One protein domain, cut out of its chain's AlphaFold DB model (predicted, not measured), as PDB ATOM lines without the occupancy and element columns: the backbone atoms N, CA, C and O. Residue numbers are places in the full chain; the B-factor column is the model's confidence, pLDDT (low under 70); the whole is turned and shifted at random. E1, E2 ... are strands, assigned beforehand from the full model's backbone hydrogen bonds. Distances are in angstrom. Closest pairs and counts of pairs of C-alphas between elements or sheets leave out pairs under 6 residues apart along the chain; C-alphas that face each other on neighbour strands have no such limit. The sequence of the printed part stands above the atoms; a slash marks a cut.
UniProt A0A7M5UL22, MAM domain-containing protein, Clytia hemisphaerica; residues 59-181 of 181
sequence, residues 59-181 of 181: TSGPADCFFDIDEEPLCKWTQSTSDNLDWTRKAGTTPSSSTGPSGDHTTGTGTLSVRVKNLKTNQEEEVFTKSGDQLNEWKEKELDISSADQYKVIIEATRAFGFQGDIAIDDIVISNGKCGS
ATOM      1  N   THR A  59      38.033 -60.024 -25.162       78.69
ATOM      2  CA  THR A  59      37.259 -60.377 -23.961       78.69
ATOM      3  C   THR A  59      37.713 -61.690 -23.317       78.69
ATOM      4  O   THR A  59      36.999 -62.261 -22.492       78.69
ATOM      5  N   SER A  60      38.907 -62.182 -23.674       82.94
ATOM      6  CA  SER A  60      39.414 -63.475 -23.192       82.94
ATOM      7  C   SER A  60      39.666 -63.521 -21.683       82.94
ATOM      8  O   SER A  60      39.495 -64.567 -21.053       82.94
ATOM      9  N   GLY A  61      40.083 -62.398 -21.106       84.50
ATOM     10  CA  GLY A  61      40.457 -62.263 -19.709       84.50
ATOM     11  C   GLY A  61      39.362 -61.641 -18.839       84.50
ATOM     12  O   GLY A  61      38.414 -61.015 -19.329       84.50
ATOM     13  N   PRO A  62      39.475 -61.780 -17.506       88.25
ATOM     14  CA  PRO A  62      38.512 -61.245 -16.549       88.25
ATOM     15  C   PRO A  62      38.246 -59.742 -16.696       88.25
ATOM     16  O   PRO A  62      37.099 -59.342 -16.481       88.25
ATOM     17  N   ALA A  63      39.240 -58.938 -17.089       91.00
ATOM     18  CA  ALA A  63      39.092 -57.498 -17.333       91.00
ATOM     19  C   ALA A  63      40.058 -56.969 -18.410       91.00
ATOM     20  O   ALA A  63      40.624 -55.884 -18.269       91.00
ATOM     21  N   ASP A  64      40.247 -57.753 -19.473       91.31
ATOM     22  CA  ASP A  64      40.968 -57.292 -20.661       91.31
ATOM     23  C   ASP A  64      40.343 -56.009 -21.219       91.31
ATOM     24  O   ASP A  64      39.116 -55.861 -21.220       91.31
ATOM     25  N   CYS A  65      41.183 -55.090 -21.695       90.06
ATOM     26  CA  CYS A  65      40.724 -53.930 -22.439       90.06
ATOM     27  C   CYS A  65      41.781 -53.399 -23.408       90.06
ATOM     28  O   CYS A  65      42.836 -52.929 -22.995       90.06
ATOM     29  N   PHE A  66      41.441 -53.452 -24.693       87.56
ATOM     30  CA  PHE A  66      42.256 -52.984 -25.821       87.56
ATOM     31  C   PHE A  66      41.796 -51.622 -26.349       87.56
ATOM     32  O   PHE A  66      42.315 -51.134 -27.335       87.56
ATOM     33  N   PHE A  67      40.739 -51.049 -25.760       86.69
ATOM     34  CA  PHE A  67      40.156 -49.760 -26.154       86.69
ATOM     35  C   PHE A  67      39.766 -49.626 -27.646       86.69
ATOM     36  O   PHE A  67      39.473 -48.524 -28.114       86.69
ATOM     37  N   ASP A  68      39.657 -50.742 -28.366       80.62
ATOM     38  CA  ASP A  68      39.349 -50.802 -29.801       80.62
ATOM     39  C   ASP A  68      37.844 -50.886 -30.121       80.62
ATOM     40  O   ASP A  68      37.447 -50.720 -31.272       80.62
ATOM     41  N   ILE A  69      36.989 -51.128 -29.121       78.50
ATOM     42  CA  ILE A  69      35.541 -51.328 -29.307       78.50
ATOM     43  C   ILE A  69      34.796 -50.043 -28.935       78.50
ATOM     44  O   ILE A  69      34.847 -49.595 -27.789       78.50
ATOM     45  N   ASP A  70      34.084 -49.449 -29.893       80.06
ATOM     46  CA  ASP A  70      33.370 -48.183 -29.688       80.06
ATOM     47  C   ASP A  70      32.122 -48.340 -28.806       80.06
ATOM     48  O   ASP A  70      31.776 -47.427 -28.054       80.06
ATOM     49  N   GLU A  71      31.462 -49.498 -28.858       83.62
ATOM     50  CA  GLU A  71      30.270 -49.814 -28.067       83.62
ATOM     51  C   GLU A  71      30.585 -50.073 -26.586       83.62
ATOM     52  O   GLU A  71      29.739 -49.830 -25.725       83.62
ATOM     53  N   GLU A  72      31.806 -50.517 -26.275       83.38
ATOM     54  CA  GLU A  72      32.301 -50.737 -24.912       83.38
ATOM     55  C   GLU A  72      33.657 -50.035 -24.717       83.38
ATOM     56  O   GLU A  72      34.694 -50.685 -24.562       83.38
ATOM     57  N   PRO A  73      33.677 -48.689 -24.685       85.06
ATOM     58  CA  PRO A  73      34.906 -47.905 -24.823       85.06
ATOM     59  C   PRO A  73      35.868 -48.033 -23.637       85.06
ATOM     60  O   PRO A  73      37.023 -47.640 -23.750       85.06
ATOM     61  N   LEU A  74      35.400 -48.545 -22.496       90.00
ATOM     62  CA  LEU A  74      36.215 -48.848 -21.315       90.00
ATOM     63  C   LEU A  74      36.154 -50.336 -20.941       90.00
ATOM     64  O   LEU A  74      36.670 -50.732 -19.895       90.00
ATOM     65  N   CYS A  75      35.536 -51.181 -21.769       91.06
ATOM     66  CA  CYS A  75      35.328 -52.593 -21.469       91.06
ATOM     67  C   CYS A  75      34.668 -52.765 -20.078       91.06
ATOM     68  O   CYS A  75      33.624 -52.179 -19.797       91.06
ATOM     69  N   LYS A  76      35.301 -53.520 -19.165       91.88
ATOM     70  CA  LYS A  76      34.862 -53.688 -17.765       91.88
ATOM     71  C   LYS A  76      35.434 -52.645 -16.794       91.88
ATOM     72  O   LYS A  76      35.152 -52.718 -15.596       91.88
ATOM     73  N   TRP A  77      36.257 -51.715 -17.272       93.88
ATOM     74  CA  TRP A  77      36.837 -50.660 -16.451       93.88
ATOM     75  C   TRP A  77      35.827 -49.544 -16.207       93.88
ATOM     76  O   TRP A  77      34.993 -49.211 -17.046       93.88
ATOM     77  N   THR A  78      35.919 -48.944 -15.026       94.75
ATOM     78  CA  THR A  78      35.096 -47.806 -14.615       94.75
ATOM     79  C   THR A  78      36.001 -46.699 -14.121       94.75
ATOM     80  O   THR A  78      37.006 -46.984 -13.470       94.75
ATOM     81  N   GLN A  79      35.610 -45.453 -14.354       93.81
ATOM     82  CA  GLN A  79      36.319 -44.304 -13.799       93.81
ATOM     83  C   GLN A  79      35.777 -43.946 -12.419       93.81
ATOM     84  O   GLN A  79      34.604 -44.185 -12.116       93.81
ATOM     85  N   SER A  80      36.651 -43.419 -11.568       92.06
ATOM     86  CA  SER A  80      36.228 -42.850 -10.294       92.06
ATOM     87  C   SER A  80      35.388 -41.596 -10.556       92.06
ATOM     88  O   SER A  80      35.583 -40.899 -11.538       92.06
ATOM     89  N   THR A  81      34.422 -41.319  -9.682       91.25
ATOM     90  CA  THR A  81      33.622 -40.081  -9.723       91.25
ATOM     91  C   THR A  81      33.962 -39.140  -8.567       91.25
ATOM     92  O   THR A  81      33.246 -38.173  -8.319       91.25
ATOM     93  N   SER A  82      34.969 -39.493  -7.768       88.38
ATOM     94  CA  SER A  82      35.324 -38.818  -6.514       88.38
ATOM     95  C   SER A  82      36.683 -38.126  -6.555       88.38
ATOM     96  O   SER A  82      37.083 -37.515  -5.567       88.38
ATOM     97  N   ASP A  83      37.400 -38.253  -7.664       84.88
ATOM     98  CA  ASP A  83      38.695 -37.641  -7.918       84.88
ATOM     99  C   ASP A  83      38.561 -36.455  -8.882       84.88
ATOM    100  O   ASP A  83      37.470 -35.956  -9.162       84.88
ATOM    101  N   ASN A  84      39.703 -35.920  -9.303       83.94
ATOM    102  CA  ASN A  84      39.762 -34.605  -9.930       83.94
ATOM    103  C   ASN A  84      39.763 -34.661 -11.462       83.94
ATOM    104  O   ASN A  84      39.524 -33.626 -12.088       83.94
ATOM    105  N   LEU A  85      40.145 -35.795 -12.057       82.31
ATOM    106  CA  LEU A  85      40.429 -35.932 -13.485       82.31
ATOM    107  C   LEU A  85      39.995 -37.309 -13.982       82.31
ATOM    108  O   LEU A  85      40.298 -38.308 -13.345       82.31
ATOM    109  N   ASP A  86      39.399 -37.343 -15.170       86.62
ATOM    110  CA  ASP A  86      39.027 -38.579 -15.852       86.62
ATOM    111  C   ASP A  86      40.014 -38.904 -16.983       86.62
ATOM    112  O   ASP A  86      40.451 -38.018 -17.729       86.62
ATOM    113  N   TRP A  87      40.318 -40.191 -17.174       89.12
ATOM    114  CA  TRP A  87      40.968 -40.697 -18.383       89.12
ATOM    115  C   TRP A  87      40.121 -40.372 -19.618       89.12
ATOM    116  O   TRP A  87      38.891 -40.367 -19.574       89.12
ATOM    117  N   THR A  88      40.763 -40.141 -20.761       86.31
ATOM    118  CA  THR A  88      40.049 -39.905 -22.023       86.31
ATOM    119  C   THR A  88      40.493 -40.916 -23.065       86.31
ATOM    120  O   THR A  88      41.688 -41.106 -23.276       86.31
ATOM    121  N   ARG A  89      39.529 -41.565 -23.727       84.06
ATOM    122  CA  ARG A  89      39.807 -42.464 -24.849       84.06
ATOM    123  C   ARG A  89      40.050 -41.639 -26.108       84.06
ATOM    124  O   ARG A  89      39.251 -40.763 -26.444       84.06
ATOM    125  N   LYS A  90      41.130 -41.943 -26.822       76.62
ATOM    126  CA  LYS A  90      41.444 -41.360 -28.129       76.62
ATOM    127  C   LYS A  90      41.868 -42.476 -29.076       76.62
ATOM    128  O   LYS A  90      42.678 -43.309 -28.695       76.62
ATOM    129  N   ALA A  91      41.319 -42.470 -30.289       64.94
ATOM    130  CA  ALA A  91      41.687 -43.388 -31.361       64.94
ATOM    131  C   ALA A  91      42.512 -42.658 -32.431       64.94
ATOM    132  O   ALA A  91      42.284 -41.476 -32.705       64.94
ATOM    133  N   GLY A  92      43.436 -43.380 -33.064       55.97
ATOM    134  CA  GLY A  92      44.291 -42.869 -34.134       55.97
ATOM    135  C   GLY A  92      45.734 -42.599 -33.705       55.97
ATOM    136  O   GLY A  92      46.081 -42.588 -32.528       55.97
ATOM    137  N   THR A  93      46.595 -42.388 -34.701       44.69
ATOM    138  CA  THR A  93      48.015 -42.092 -34.493       44.69
ATOM    139  C   THR A  93      48.181 -40.741 -33.803       44.69
ATOM    140  O   THR A  93      47.696 -39.732 -34.318       44.69
ATOM    141  N   THR A  94      48.969 -40.665 -32.730       44.06
ATOM    142  CA  THR A  94      49.727 -39.434 -32.467       44.06
ATOM    143  C   THR A  94      50.617 -39.206 -33.697       44.06
ATOM    144  O   THR A  94      51.380 -40.106 -34.048       44.06
ATOM    145  N   PRO A  95      50.488 -38.101 -34.448       38.97
ATOM    146  CA  PRO A  95      51.099 -37.992 -35.771       38.97
ATOM    147  C   PRO A  95      52.629 -37.830 -35.683       38.97
ATOM    148  O   PRO A  95      53.111 -36.705 -35.602       38.97
ATOM    149  N   SER A  96      53.393 -38.934 -35.667       38.72
ATOM    150  CA  SER A  96      54.776 -39.120 -36.181       38.72
ATOM    151  C   SER A  96      55.462 -40.371 -35.592       38.72
ATOM    152  O   SER A  96      54.991 -40.973 -34.632       38.72
ATOM    153  N   SER A  97      56.555 -40.800 -36.228       39.12
ATOM    154  CA  SER A  97      57.471 -41.863 -35.797       39.12
ATOM    155  C   SER A  97      58.191 -41.488 -34.488       39.12
ATOM    156  O   SER A  97      58.763 -40.403 -34.412       39.12
ATOM    157  N   SER A  98      58.250 -42.427 -33.527       45.44
ATOM    158  CA  SER A  98      58.539 -42.258 -32.073       45.44
ATOM    159  C   SER A  98      57.268 -41.879 -31.302       45.44
ATOM    160  O   SER A  98      56.764 -40.772 -31.462       45.44
ATOM    161  N   THR A  99      56.686 -42.835 -30.572       45.91
ATOM    162  CA  THR A  99      55.296 -42.789 -30.076       45.91
ATOM    163  C   THR A  99      55.164 -42.430 -28.593       45.91
ATOM    164  O   THR A  99      55.648 -43.167 -27.734       45.91
ATOM    165  N   GLY A 100      54.454 -41.319 -28.340       48.94
ATOM    166  CA  GLY A 100      54.525 -40.459 -27.145       48.94
ATOM    167  C   GLY A 100      54.610 -38.959 -27.559       48.94
ATOM    168  O   GLY A 100      54.806 -38.634 -28.737       48.94
ATOM    169  N   PRO A 101      54.361 -37.995 -26.659       47.59
ATOM    170  CA  PRO A 101      54.281 -36.579 -27.034       47.59
ATOM    171  C   PRO A 101      55.663 -35.944 -27.290       47.59
ATOM    172  O   PRO A 101      56.636 -36.206 -26.590       47.59
ATOM    173  N   SER A 102      55.739 -35.053 -28.284       44.38
ATOM    174  CA  SER A 102      56.955 -34.383 -28.782       44.38
ATOM    175  C   SER A 102      57.455 -33.193 -27.938       44.38
ATOM    176  O   SER A 102      58.116 -32.302 -28.471       44.38
ATOM    177  N   GLY A 103      57.149 -33.153 -26.636       47.34
ATOM    178  CA  GLY A 103      57.579 -32.080 -25.727       47.34
ATOM    179  C   GLY A 103      58.424 -32.605 -24.567       47.34
ATOM    180  O   GLY A 103      57.889 -33.233 -23.655       47.34
ATOM    181  N   ASP A 104      59.726 -32.314 -24.582       47.09
ATOM    182  CA  ASP A 104      60.694 -32.636 -23.529       47.09
ATOM    183  C   ASP A 104      60.594 -31.649 -22.353       47.09
ATOM    184  O   ASP A 104      61.390 -30.735 -22.167       47.09
ATOM    185  N   HIS A 105      59.588 -31.809 -21.501       45.59
ATOM    186  CA  HIS A 105      59.399 -30.888 -20.380       45.59
ATOM    187  C   HIS A 105      59.938 -31.480 -19.079       45.59
ATOM    188  O   HIS A 105      59.225 -32.016 -18.235       45.59
ATOM    189  N   THR A 106      61.252 -31.343 -18.917       48.75
ATOM    190  CA  THR A 106      62.100 -31.799 -17.802       48.75
ATOM    191  C   THR A 106      61.808 -31.171 -16.423       48.75
ATOM    192  O   THR A 106      62.660 -31.219 -15.537       48.75
ATOM    193  N   THR A 107      60.632 -30.582 -16.183       52.19
ATOM    194  CA  THR A 107      60.307 -29.923 -14.904       52.19
ATOM    195  C   THR A 107      58.860 -30.182 -14.475       52.19
ATOM    196  O   THR A 107      57.976 -29.378 -14.752       52.19
ATOM    197  N   GLY A 108      58.627 -31.287 -13.758       53.41
ATOM    198  CA  GLY A 108      57.345 -31.591 -13.104       53.41
ATOM    199  C   GLY A 108      56.644 -32.792 -13.724       53.41
ATOM    200  O   GLY A 108      55.745 -32.652 -14.542       53.41
ATOM    201  N   THR A 109      57.056 -33.989 -13.327       67.50
ATOM    202  CA  THR A 109      56.679 -35.230 -14.007       67.50
ATOM    203  C   THR A 109      55.504 -35.905 -13.310       67.50
ATOM    204  O   THR A 109      55.567 -36.134 -12.101       67.50
ATOM    205  N   GLY A 110      54.448 -36.227 -14.061       80.06
ATOM    206  CA  GLY A 110      53.335 -37.036 -13.562       80.06
ATOM    207  C   GLY A 110      53.774 -38.430 -13.097       80.06
ATOM    208  O   GLY A 110      54.901 -38.859 -13.359       80.06
ATOM    209  N   THR A 111      52.891 -39.126 -12.383       88.56
ATOM    210  CA  THR A 111      53.128 -40.492 -11.891       88.56
ATOM    211  C   THR A 111      51.994 -41.405 -12.328       88.56
ATOM    212  O   THR A 111      50.834 -41.073 -12.108       88.56
ATOM    213  N   LEU A 112      52.335 -42.554 -12.908       92.50
ATOM    214  CA  LEU A 112      51.424 -43.670 -13.133       92.50
ATOM    215  C   LEU A 112      51.607 -44.680 -11.997       92.50
ATOM    216  O   LEU A 112      52.707 -45.207 -11.824       92.50
ATOM    217  N   SER A 113      50.540 -44.971 -11.261       95.56
ATOM    218  CA  SER A 113      50.515 -45.997 -10.218       95.56
ATOM    219  C   SER A 113      49.468 -47.062 -10.527       95.56
ATOM    220  O   SER A 113      48.369 -46.758 -10.994       95.56
ATOM    221  N   VAL A 114      49.794 -48.317 -10.223       97.19
ATOM    222  CA  VAL A 114      48.839 -49.432 -10.217       97.19
ATOM    223  C   VAL A 114      48.690 -49.922  -8.786       97.19
ATOM    224  O   VAL A 114      49.678 -50.223  -8.110       97.19
ATOM    225  N   ARG A 115      47.444 -50.006  -8.325       96.75
ATOM    226  CA  ARG A 115      47.077 -50.468  -6.988       96.75
ATOM    227  C   ARG A 115      46.119 -51.644  -7.045       96.75
ATOM    228  O   ARG A 115      45.321 -51.772  -7.972       96.75
ATOM    229  N   VAL A 116      46.163 -52.469  -6.009       96.88
ATOM    230  CA  VAL A 116      45.253 -53.594  -5.791       96.88
ATOM    231  C   VAL A 116      44.486 -53.335  -4.503       96.88
ATOM    232  O   VAL A 116      45.072 -53.220  -3.431       96.88
ATOM    233  N   LYS A 117      43.161 -53.228  -4.607       96.38
ATOM    234  CA  LYS A 117      42.262 -53.016  -3.472       96.38
ATOM    235  C   LYS A 117      41.576 -54.312  -3.090       96.38
ATOM    236  O   LYS A 117      40.740 -54.791  -3.854       96.38
ATOM    237  N   ASN A 118      41.848 -54.837  -1.902       96.69
ATOM    238  CA  ASN A 118      41.070 -55.933  -1.332       96.69
ATOM    239  C   ASN A 118      39.683 -55.410  -0.913       96.69
ATOM    240  O   ASN A 118      39.566 -54.475  -0.121       96.69
ATOM    241  N   LEU A 119      38.615 -56.013  -1.439       96.06
ATOM    242  CA  LEU A 119      37.242 -55.536  -1.236       96.06
ATOM    243  C   LEU A 119      36.650 -55.892   0.130       96.06
ATOM    244  O   LEU A 119      35.638 -55.317   0.523       96.06
ATOM    245  N   LYS A 120      37.264 -56.823   0.862       97.12
ATOM    246  CA  LYS A 120      36.827 -57.227   2.200       97.12
ATOM    247  C   LYS A 120      37.445 -56.353   3.282       97.12
ATOM    248  O   LYS A 120      36.749 -55.926   4.197       97.12
ATOM    249  N   THR A 121      38.748 -56.097   3.188       96.25
ATOM    250  CA  THR A 121      39.478 -55.285   4.174       96.25
ATOM    251  C   THR A 121      39.487 -53.800   3.825       96.25
ATOM    252  O   THR A 121      39.810 -52.984   4.683       96.25
ATOM    253  N   ASN A 122      39.135 -53.444   2.582       95.12
ATOM    254  CA  ASN A 122      39.360 -52.122   1.989       95.12
ATOM    255  C   ASN A 122      40.833 -51.686   1.994       95.12
ATOM    256  O   ASN A 122      41.120 -50.503   1.825       95.12
ATOM    257  N   GLN A 123      41.762 -52.628   2.172       94.94
ATOM    258  CA  GLN A 123      43.188 -52.356   2.089       94.94
ATOM    259  C   GLN A 123      43.599 -52.183   0.628       94.94
ATOM    260  O   GLN A 123      43.216 -52.984  -0.225       94.94
ATOM    261  N   GLU A 124      44.396 -51.154   0.363       95.50
ATOM    262  CA  GLU A 124      45.000 -50.892  -0.941       95.50
ATOM    263  C   GLU A 124      46.512 -51.103  -0.857       95.50
ATOM    264  O   GLU A 124      47.159 -50.630   0.079       95.50
ATOM    265  N   GLU A 125      47.062 -51.817  -1.832       95.12
ATOM    266  CA  GLU A 125      48.497 -52.047  -1.995       95.12
ATOM    267  C   GLU A 125      48.954 -51.466  -3.336       95.12
ATOM    268  O   GLU A 125      48.329 -51.724  -4.365       95.12
ATOM    269  N   GLU A 126      50.027 -50.671  -3.340       96.38
ATOM    270  CA  GLU A 126      50.662 -50.200  -4.575       96.38
ATOM    271  C   GLU A 126      51.617 -51.268  -5.104       96.38
ATOM    272  O   GLU A 126      52.612 -51.600  -4.465       96.38
ATOM    273  N   VAL A 127      51.303 -51.799  -6.287       96.19
ATOM    274  CA  VAL A 127      52.078 -52.867  -6.941       96.19
ATOM    275  C   VAL A 127      53.008 -52.329  -8.024       96.19
ATOM    276  O   VAL A 127      53.942 -53.007  -8.452       96.19
ATOM    277  N   PHE A 128      52.776 -51.097  -8.474       96.38
ATOM    278  CA  PHE A 128      53.633 -50.413  -9.426       96.38
ATOM    279  C   PHE A 128      53.520 -48.910  -9.262       96.38
ATOM    280  O   PHE A 128      52.423 -48.381  -9.091       96.38
ATOM    281  N   THR A 129      54.648 -48.229  -9.420       95.38
ATOM    282  CA  THR A 129      54.675 -46.790  -9.625       95.38
ATOM    283  C   THR A 129      55.793 -46.426 -10.588       95.38
ATOM    284  O   THR A 129      56.888 -47.007 -10.567       95.38
ATOM    285  N   LYS A 130      55.516 -45.463 -11.460       91.88
ATOM    286  CA  LYS A 130      56.510 -44.865 -12.336       91.88
ATOM    287  C   LYS A 130      56.238 -43.383 -12.485       91.88
ATOM    288  O   LYS A 130      55.159 -42.975 -12.899       91.88
ATOM    289  N   SER A 131      57.253 -42.598 -12.179       88.38
ATOM    290  CA  SER A 131      57.269 -41.155 -12.366       88.38
ATOM    291  C   SER A 131      58.424 -40.769 -13.278       88.38
ATOM    292  O   SER A 131      59.322 -41.575 -13.558       88.38
ATOM    293  N   GLY A 132      58.415 -39.525 -13.733       79.56
ATOM    294  CA  GLY A 132      59.455 -39.026 -14.623       79.56
ATOM    295  C   GLY A 132      59.065 -39.111 -16.092       79.56
ATOM    296  O   GLY A 132      58.152 -39.853 -16.460       79.56
ATOM    297  N   ASP A 133      59.815 -38.407 -16.933       78.62
ATOM    298  CA  ASP A 133      59.777 -38.633 -18.375       78.62
ATOM    299  C   ASP A 133      60.200 -40.077 -18.693       78.62
ATOM    300  O   ASP A 133      61.204 -40.584 -18.181       78.62
ATOM    301  N   GLN A 134      59.390 -40.754 -19.503       80.75
ATOM    302  CA  GLN A 134      59.632 -42.123 -19.947       80.75
ATOM    303  C   GLN A 134      60.150 -42.193 -21.378       80.75
ATOM    304  O   GLN A 134      60.329 -43.306 -21.868       80.75
ATOM    305  N   LEU A 135      60.493 -41.057 -21.984       77.12
ATOM    306  CA  LEU A 135      60.724 -40.912 -23.412       77.12
ATOM    307  C   LEU A 135      59.439 -41.111 -24.216       77.12
ATOM    308  O   LEU A 135      58.381 -41.506 -23.724       77.12
ATOM    309  N   ASN A 136      59.583 -40.827 -25.499       74.62
ATOM    310  CA  ASN A 136      58.555 -40.919 -26.508       74.62
ATOM    311  C   ASN A 136      58.485 -42.355 -27.087       74.62
ATOM    312  O   ASN A 136      58.708 -42.576 -28.280       74.62
ATOM    313  N   GLU A 137      58.278 -43.344 -26.207       76.69
ATOM    314  CA  GLU A 137      58.230 -44.768 -26.563       76.69
ATOM    315  C   GLU A 137      57.214 -45.546 -25.710       76.69
ATOM    316  O   GLU A 137      57.113 -45.345 -24.495       76.69
ATOM    317  N   TRP A 138      56.505 -46.498 -26.329       80.06
ATOM    318  CA  TRP A 138      55.664 -47.451 -25.602       80.06
ATOM    319  C   TRP A 138      56.522 -48.406 -24.776       80.06
ATOM    320  O   TRP A 138      57.501 -48.972 -25.267       80.06
ATOM    321  N   LYS A 139      56.126 -48.616 -23.519       86.88
ATOM    322  CA  LYS A 139      56.782 -49.552 -22.602       86.88
ATOM    323  C   LYS A 139      55.778 -50.567 -22.096       86.88
ATOM    324  O   LYS A 139      54.786 -50.200 -21.475       86.88
ATOM    325  N   GLU A 140      56.086 -51.837 -22.310       90.06
ATOM    326  CA  GLU A 140      55.318 -52.940 -21.750       90.06
ATOM    327  C   GLU A 140      55.718 -53.181 -20.291       90.06
ATOM    328  O   GLU A 140      56.899 -53.100 -19.922       90.06
ATOM    329  N   LYS A 141      54.730 -53.467 -19.439       92.31
ATOM    330  CA  LYS A 141      54.963 -53.789 -18.034       92.31
ATOM    331  C   LYS A 141      54.043 -54.909 -17.565       92.31
ATOM    332  O   LYS A 141      52.835 -54.733 -17.481       92.31
ATOM    333  N   GLU A 142      54.651 -56.018 -17.159       94.31
ATOM    334  CA  GLU A 142      53.971 -57.110 -16.463       94.31
ATOM    335  C   GLU A 142      54.030 -56.913 -14.940       94.31
ATOM    336  O   GLU A 142      55.058 -56.480 -14.394       94.31
ATOM    337  N   LEU A 143      52.916 -57.216 -14.266       93.50
ATOM    338  CA  LEU A 143      52.727 -57.070 -12.823       93.50
ATOM    339  C   LEU A 143      52.024 -58.306 -12.259       93.50
ATOM    340  O   LEU A 143      50.872 -58.573 -12.598       93.50
ATOM    341  N   ASP A 144      52.692 -59.010 -11.347       92.56
ATOM    342  CA  ASP A 144      52.048 -60.059 -10.563       92.56
ATOM    343  C   ASP A 144      51.086 -59.423  -9.550       92.56
ATOM    344  O   ASP A 144      51.488 -58.634  -8.692       92.56
ATOM    345  N   ILE A 145      49.809 -59.790  -9.633       91.62
ATOM    346  CA  ILE A 145      48.757 -59.323  -8.728       91.62
ATOM    347  C   ILE A 145      48.206 -60.521  -7.963       91.62
ATOM    348  O   ILE A 145      47.847 -61.542  -8.549       91.62
ATOM    349  N   SER A 146      48.106 -60.396  -6.641       88.38
ATOM    350  CA  SER A 146      47.522 -61.436  -5.799       88.38
ATOM    351  C   SER A 146      46.674 -60.836  -4.687       88.38
ATOM    352  O   SER A 146      46.995 -59.790  -4.133       88.38
ATOM    353  N   SER A 147      45.567 -61.499  -4.369       90.31
ATOM    354  CA  SER A 147      44.721 -61.172  -3.224       90.31
ATOM    355  C   SER A 147      44.021 -62.443  -2.757       90.31
ATOM    356  O   SER A 147      43.573 -63.246  -3.575       90.31
ATOM    357  N   ALA A 148      43.933 -62.632  -1.438       89.50
ATOM    358  CA  ALA A 148      43.225 -63.766  -0.839       89.50
ATOM    359  C   ALA A 148      41.694 -63.645  -0.963       89.50
ATOM    360  O   ALA A 148      40.989 -64.651  -0.941       89.50
ATOM    361  N   ASP A 149      41.186 -62.419  -1.102       95.06
ATOM    362  CA  ASP A 149      39.769 -62.122  -1.307       95.06
ATOM    363  C   ASP A 149      39.554 -61.430  -2.666       95.06
ATOM    364  O   ASP A 149      40.508 -61.086  -3.372       95.06
ATOM    365  N   GLN A 150      38.292 -61.180  -3.026       94.25
ATOM    366  CA  GLN A 150      37.962 -60.363  -4.196       94.25
ATOM    367  C   GLN A 150      38.660 -59.001  -4.135       94.25
ATOM    368  O   GLN A 150      38.735 -58.372  -3.076       94.25
ATOM    369  N   TYR A 151      39.134 -58.539  -5.286       94.94
ATOM    370  CA  TYR A 151      39.908 -57.314  -5.392       94.94
ATOM    371  C   TYR A 151      39.474 -56.458  -6.583       94.94
ATOM    372  O   TYR A 151      38.781 -56.923  -7.489       94.94
ATOM    373  N   LYS A 152      39.902 -55.196  -6.574       95.62
ATOM    374  CA  LYS A 152      39.907 -54.306  -7.739       95.62
ATOM    375  C   LYS A 152      41.337 -53.932  -8.085       95.62
ATOM    376  O   LYS A 152      42.139 -53.701  -7.183       95.62
ATOM    377  N   VAL A 153      41.625 -53.828  -9.374       96.50
ATOM    378  CA  VAL A 153      42.831 -53.159  -9.867       96.50
ATOM    379  C   VAL A 153      42.474 -51.702 -10.133       96.50
ATOM    380  O   VAL A 153      41.408 -51.415 -10.676       96.50
ATOM    381  N   ILE A 154      43.336 -50.788  -9.709       96.19
ATOM    382  CA  ILE A 154      43.171 -49.345  -9.867       96.19
ATOM    383  C   ILE A 154      44.400 -48.839 -10.612       96.19
ATOM    384  O   ILE A 154      45.520 -49.066 -10.160       96.19
ATOM    385  N   ILE A 155      44.188 -48.154 -11.732       96.62
ATOM    386  CA  ILE A 155      45.247 -47.484 -12.486       96.62
ATOM    387  C   ILE A 155      45.027 -45.984 -12.326       96.62
ATOM    388  O   ILE A 155      44.017 -45.446 -12.780       96.62
ATOM    389  N   GLU A 156      45.956 -45.318 -11.650       94.88
ATOM    390  CA  GLU A 156      45.880 -43.887 -11.371       94.88
ATOM    391  C   GLU A 156      47.026 -43.150 -12.054       94.88
ATOM    392  O   GLU A 156      48.188 -43.540 -11.940       94.88
ATOM    393  N   ALA A 157      46.691 -42.045 -12.715       90.00
ATOM    394  CA  ALA A 157      47.652 -41.058 -13.166       90.00
ATOM    395  C   ALA A 157      47.525 -39.796 -12.307       90.00
ATOM    396  O   ALA A 157      46.461 -39.186 -12.222       90.00
ATOM    397  N   THR A 158      48.629 -39.363 -11.708       87.31
ATOM    398  CA  THR A 158      48.721 -38.049 -11.069       87.31
ATOM    399  C   THR A 158      49.501 -37.108 -11.971       87.31
ATOM    400  O   THR A 158      50.565 -37.451 -12.487       87.31
ATOM    401  N   ARG A 159      48.983 -35.895 -12.169       76.19
ATOM    402  CA  ARG A 159      49.724 -34.824 -12.842       76.19
ATOM    403  C   ARG A 159      50.550 -34.035 -11.826       76.19
ATOM    404  O   ARG A 159      50.084 -33.776 -10.718       76.19
ATOM    405  N   ALA A 160      51.745 -33.612 -12.217       68.12
ATOM    406  CA  ALA A 160      52.542 -32.657 -11.450       68.12
ATOM    407  C   ALA A 160      52.186 -31.200 -11.833       68.12
ATOM    408  O   ALA A 160      51.199 -30.950 -12.527       68.12
ATOM    409  N   PHE A 161      52.948 -30.215 -11.342       61.12
ATOM    410  CA  PHE A 161      52.711 -28.793 -11.617       61.12
ATOM    411  C   PHE A 161      52.940 -28.453 -13.102       61.12
ATOM    412  O   PHE A 161      54.074 -28.272 -13.529       61.12
ATOM    413  N   GLY A 162      51.854 -28.332 -13.874       56.56
ATOM    414  CA  GLY A 162      51.870 -27.944 -15.290       56.56
ATOM    415  C   GLY A 162      50.880 -28.753 -16.139       56.56
ATOM    416  O   GLY A 162      50.293 -29.719 -15.665       56.56
ATOM    417  N   PHE A 163      50.684 -28.349 -17.398       51.97
ATOM    418  CA  PHE A 163      49.915 -29.100 -18.412       51.97
ATOM    419  C   PHE A 163      50.837 -29.793 -19.434       51.97
ATOM    420  O   PHE A 163      50.454 -30.002 -20.579       51.97
ATOM    421  N   GLN A 164      52.094 -30.043 -19.061       53.34
ATOM    422  CA  GLN A 164      53.135 -30.534 -19.962       53.34
ATOM    423  C   GLN A 164      53.332 -32.045 -19.755       53.34
ATOM    424  O   GLN A 164      53.723 -32.462 -18.668       53.34
ATOM    425  N   GLY A 165      53.061 -32.837 -20.802       58.25
ATOM    426  CA  GLY A 165      53.191 -34.303 -20.830       58.25
ATOM    427  C   GLY A 165      51.872 -35.055 -20.595       58.25
ATOM    428  O   GLY A 165      51.075 -34.663 -19.748       58.25
ATOM    429  N   ASP A 166      51.669 -36.150 -21.336       69.44
ATOM    430  CA  ASP A 166      50.514 -37.052 -21.222       69.44
ATOM    431  C   ASP A 166      50.971 -38.431 -20.721       69.44
ATOM    432  O   ASP A 166      52.075 -38.881 -21.030       69.44
ATOM    433  N   ILE A 167      50.110 -39.122 -19.974       81.56
ATOM    434  CA  ILE A 167      50.265 -40.547 -19.665       81.56
ATOM    435  C   ILE A 167      49.231 -41.288 -20.508       81.56
ATOM    436  O   ILE A 167      48.048 -40.953 -20.463       81.56
ATOM    437  N   ALA A 168      49.676 -42.283 -21.272       85.62
ATOM    438  CA  ALA A 168      48.813 -43.154 -22.056       85.62
ATOM    439  C   ALA A 168      49.042 -44.611 -21.649       85.62
ATOM    440  O   ALA A 168      50.161 -45.011 -21.324       85.62
ATOM    441  N   ILE A 169      47.964 -45.385 -21.659       89.69
ATOM    442  CA  ILE A 169      47.958 -46.828 -21.442       89.69
ATOM    443  C   ILE A 169      47.150 -47.454 -22.571       89.69
ATOM    444  O   ILE A 169      46.204 -46.833 -23.059       89.69
ATOM    445  N   ASP A 170      47.532 -48.655 -22.971       87.81
ATOM    446  CA  ASP A 170      46.840 -49.423 -23.998       87.81
ATOM    447  C   ASP A 170      47.045 -50.922 -23.740       87.81
ATOM    448  O   ASP A 170      47.879 -51.289 -22.906       87.81
ATOM    449  N   ASP A 171      46.280 -51.767 -24.431       87.69
ATOM    450  CA  ASP A 171      46.417 -53.225 -24.426       87.69
ATOM    451  C   ASP A 171      46.463 -53.831 -23.008       87.69
ATOM    452  O   ASP A 171      47.353 -54.608 -22.654       87.69
ATOM    453  N   ILE A 172      45.490 -53.482 -22.157       91.94
ATOM    454  CA  ILE A 172      45.411 -54.019 -20.796       91.94
ATOM    455  C   ILE A 172      44.976 -55.480 -20.846       91.94
ATOM    456  O   ILE A 172      43.905 -55.834 -21.341       91.94
ATOM    457  N   VAL A 173      45.797 -56.326 -20.238       91.12
ATOM    458  CA  VAL A 173      45.613 -57.771 -20.188       91.12
ATOM    459  C   VAL A 173      45.555 -58.215 -18.741       91.12
ATOM    460  O   VAL A 173      46.495 -57.972 -17.986       91.12
ATOM    461  N   ILE A 174      44.507 -58.950 -18.369       90.88
ATOM    462  CA  ILE A 174      44.490 -59.671 -17.094       90.88
ATOM    463  C   ILE A 174      44.339 -61.153 -17.388       90.88
ATOM    464  O   ILE A 174      43.418 -61.573 -18.082       90.88
ATOM    465  N   SER A 175      45.240 -61.962 -16.843       89.25
ATOM    466  CA  SER A 175      45.208 -63.413 -16.993       89.25
ATOM    467  C   SER A 175      45.411 -64.096 -15.646       89.25
ATOM    468  O   SER A 175      45.969 -63.518 -14.716       89.25
ATOM    469  N   ASN A 176      44.904 -65.323 -15.522       87.62
ATOM    470  CA  ASN A 176      45.140 -66.145 -14.340       87.62
ATOM    471  C   ASN A 176      46.482 -66.863 -14.492       87.62
ATOM    472  O   ASN A 176      46.685 -67.566 -15.480       87.62
ATOM    473  N   GLY A 177      47.354 -66.750 -13.495       85.94
ATOM    474  CA  GLY A 177      48.683 -67.360 -13.515       85.94
ATOM    475  C   GLY A 177      49.737 -66.401 -12.979       85.94
ATOM    476  O   GLY A 177      49.398 -65.334 -12.473       85.94
ATOM    477  N   LYS A 178      51.006 -66.802 -13.061       81.69
ATOM    478  CA  LYS A 178      52.130 -65.892 -12.819       81.69
ATOM    479  C   LYS A 178      52.498 -65.194 -14.122       81.69
ATOM    480  O   LYS A 178      52.372 -65.792 -15.189       81.69
ATOM    481  N   CYS A 179      52.981 -63.964 -14.038       83.56
ATOM    482  CA  CYS A 179      53.594 -63.305 -15.183       83.56
ATOM    483  C   CYS A 179      54.854 -64.070 -15.636       83.56
ATOM    484  O   CYS A 179      55.562 -64.667 -14.819       83.56
ATOM    485  N   GLY A 180      55.124 -64.075 -16.945       73.31
ATOM    486  CA  GLY A 180      56.316 -64.697 -17.535       73.31
ATOM    487  C   GLY A 180      56.437 -66.227 -17.430       73.31
ATOM    488  O   GLY A 180      57.528 -66.746 -17.678       73.31
ATOM    489  N   SER A 181      55.373 -66.948 -17.043       55.66
ATOM    490  CA  SER A 181      55.344 -68.424 -16.988       55.66
ATOM    491  C   SER A 181      54.781 -69.075 -18.242       55.66
ATOM    492  O   SER A 181      53.732 -68.580 -18.708       55.66
TER     493      SER A 181
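Overview. This is residues 59 to 181 of the 181 residues of the protein "MAM domain-containing protein" of Clytia hemisphaerica (UniProt A0A7M5UL22). The domain has little regular structure: one small, twisted antiparallel sheet, in the order E2, E1, E3, forms a wall at one side of a body made mostly of long loops. Residues 59 to 110, 132 to 150 and 159 to 181 are long stretches with no named element. The printed part has 123 residues, with three named strands, E1, E2, E3 along the chain, and no named helix; its class is all strand, with just 24 residues in named elements. It is compact, with a radius of gyration of the C-alphas of 15.7 A and spans of 43 by 33 by 30 A.

Arrangement. E1, residues 111 to 118, is the inner strand. Its hairpin partner E2, residues 124 to 131, is antiparallel at 169 degrees, with N 112 and O 130 2.9 A apart. E3, residues 151 to 158, is antiparallel to E1 at 161 degrees, with N 115 and O 154 2.8 A apart. The edge strands E2 and E3 are apart.

Along the chain. E1 spans 22.3 A from C-alpha 111 at (53.128, -40.492, -11.891). E2 spans 19.4 A and bends by 64 degrees at residue 127. E3 spans 21.9 A, ending at C-alpha 158 at (48.721, -38.049, -11.069).

Size, cuts and confidence. The C-alphas farthest apart, of Ser 96 and Thr 121, are 46.1 A apart. The printed part has no cut. The link from E2 to E3 is long. The model's pLDDT is under 70 at residues 91 to 109, 160 to 166 and 181.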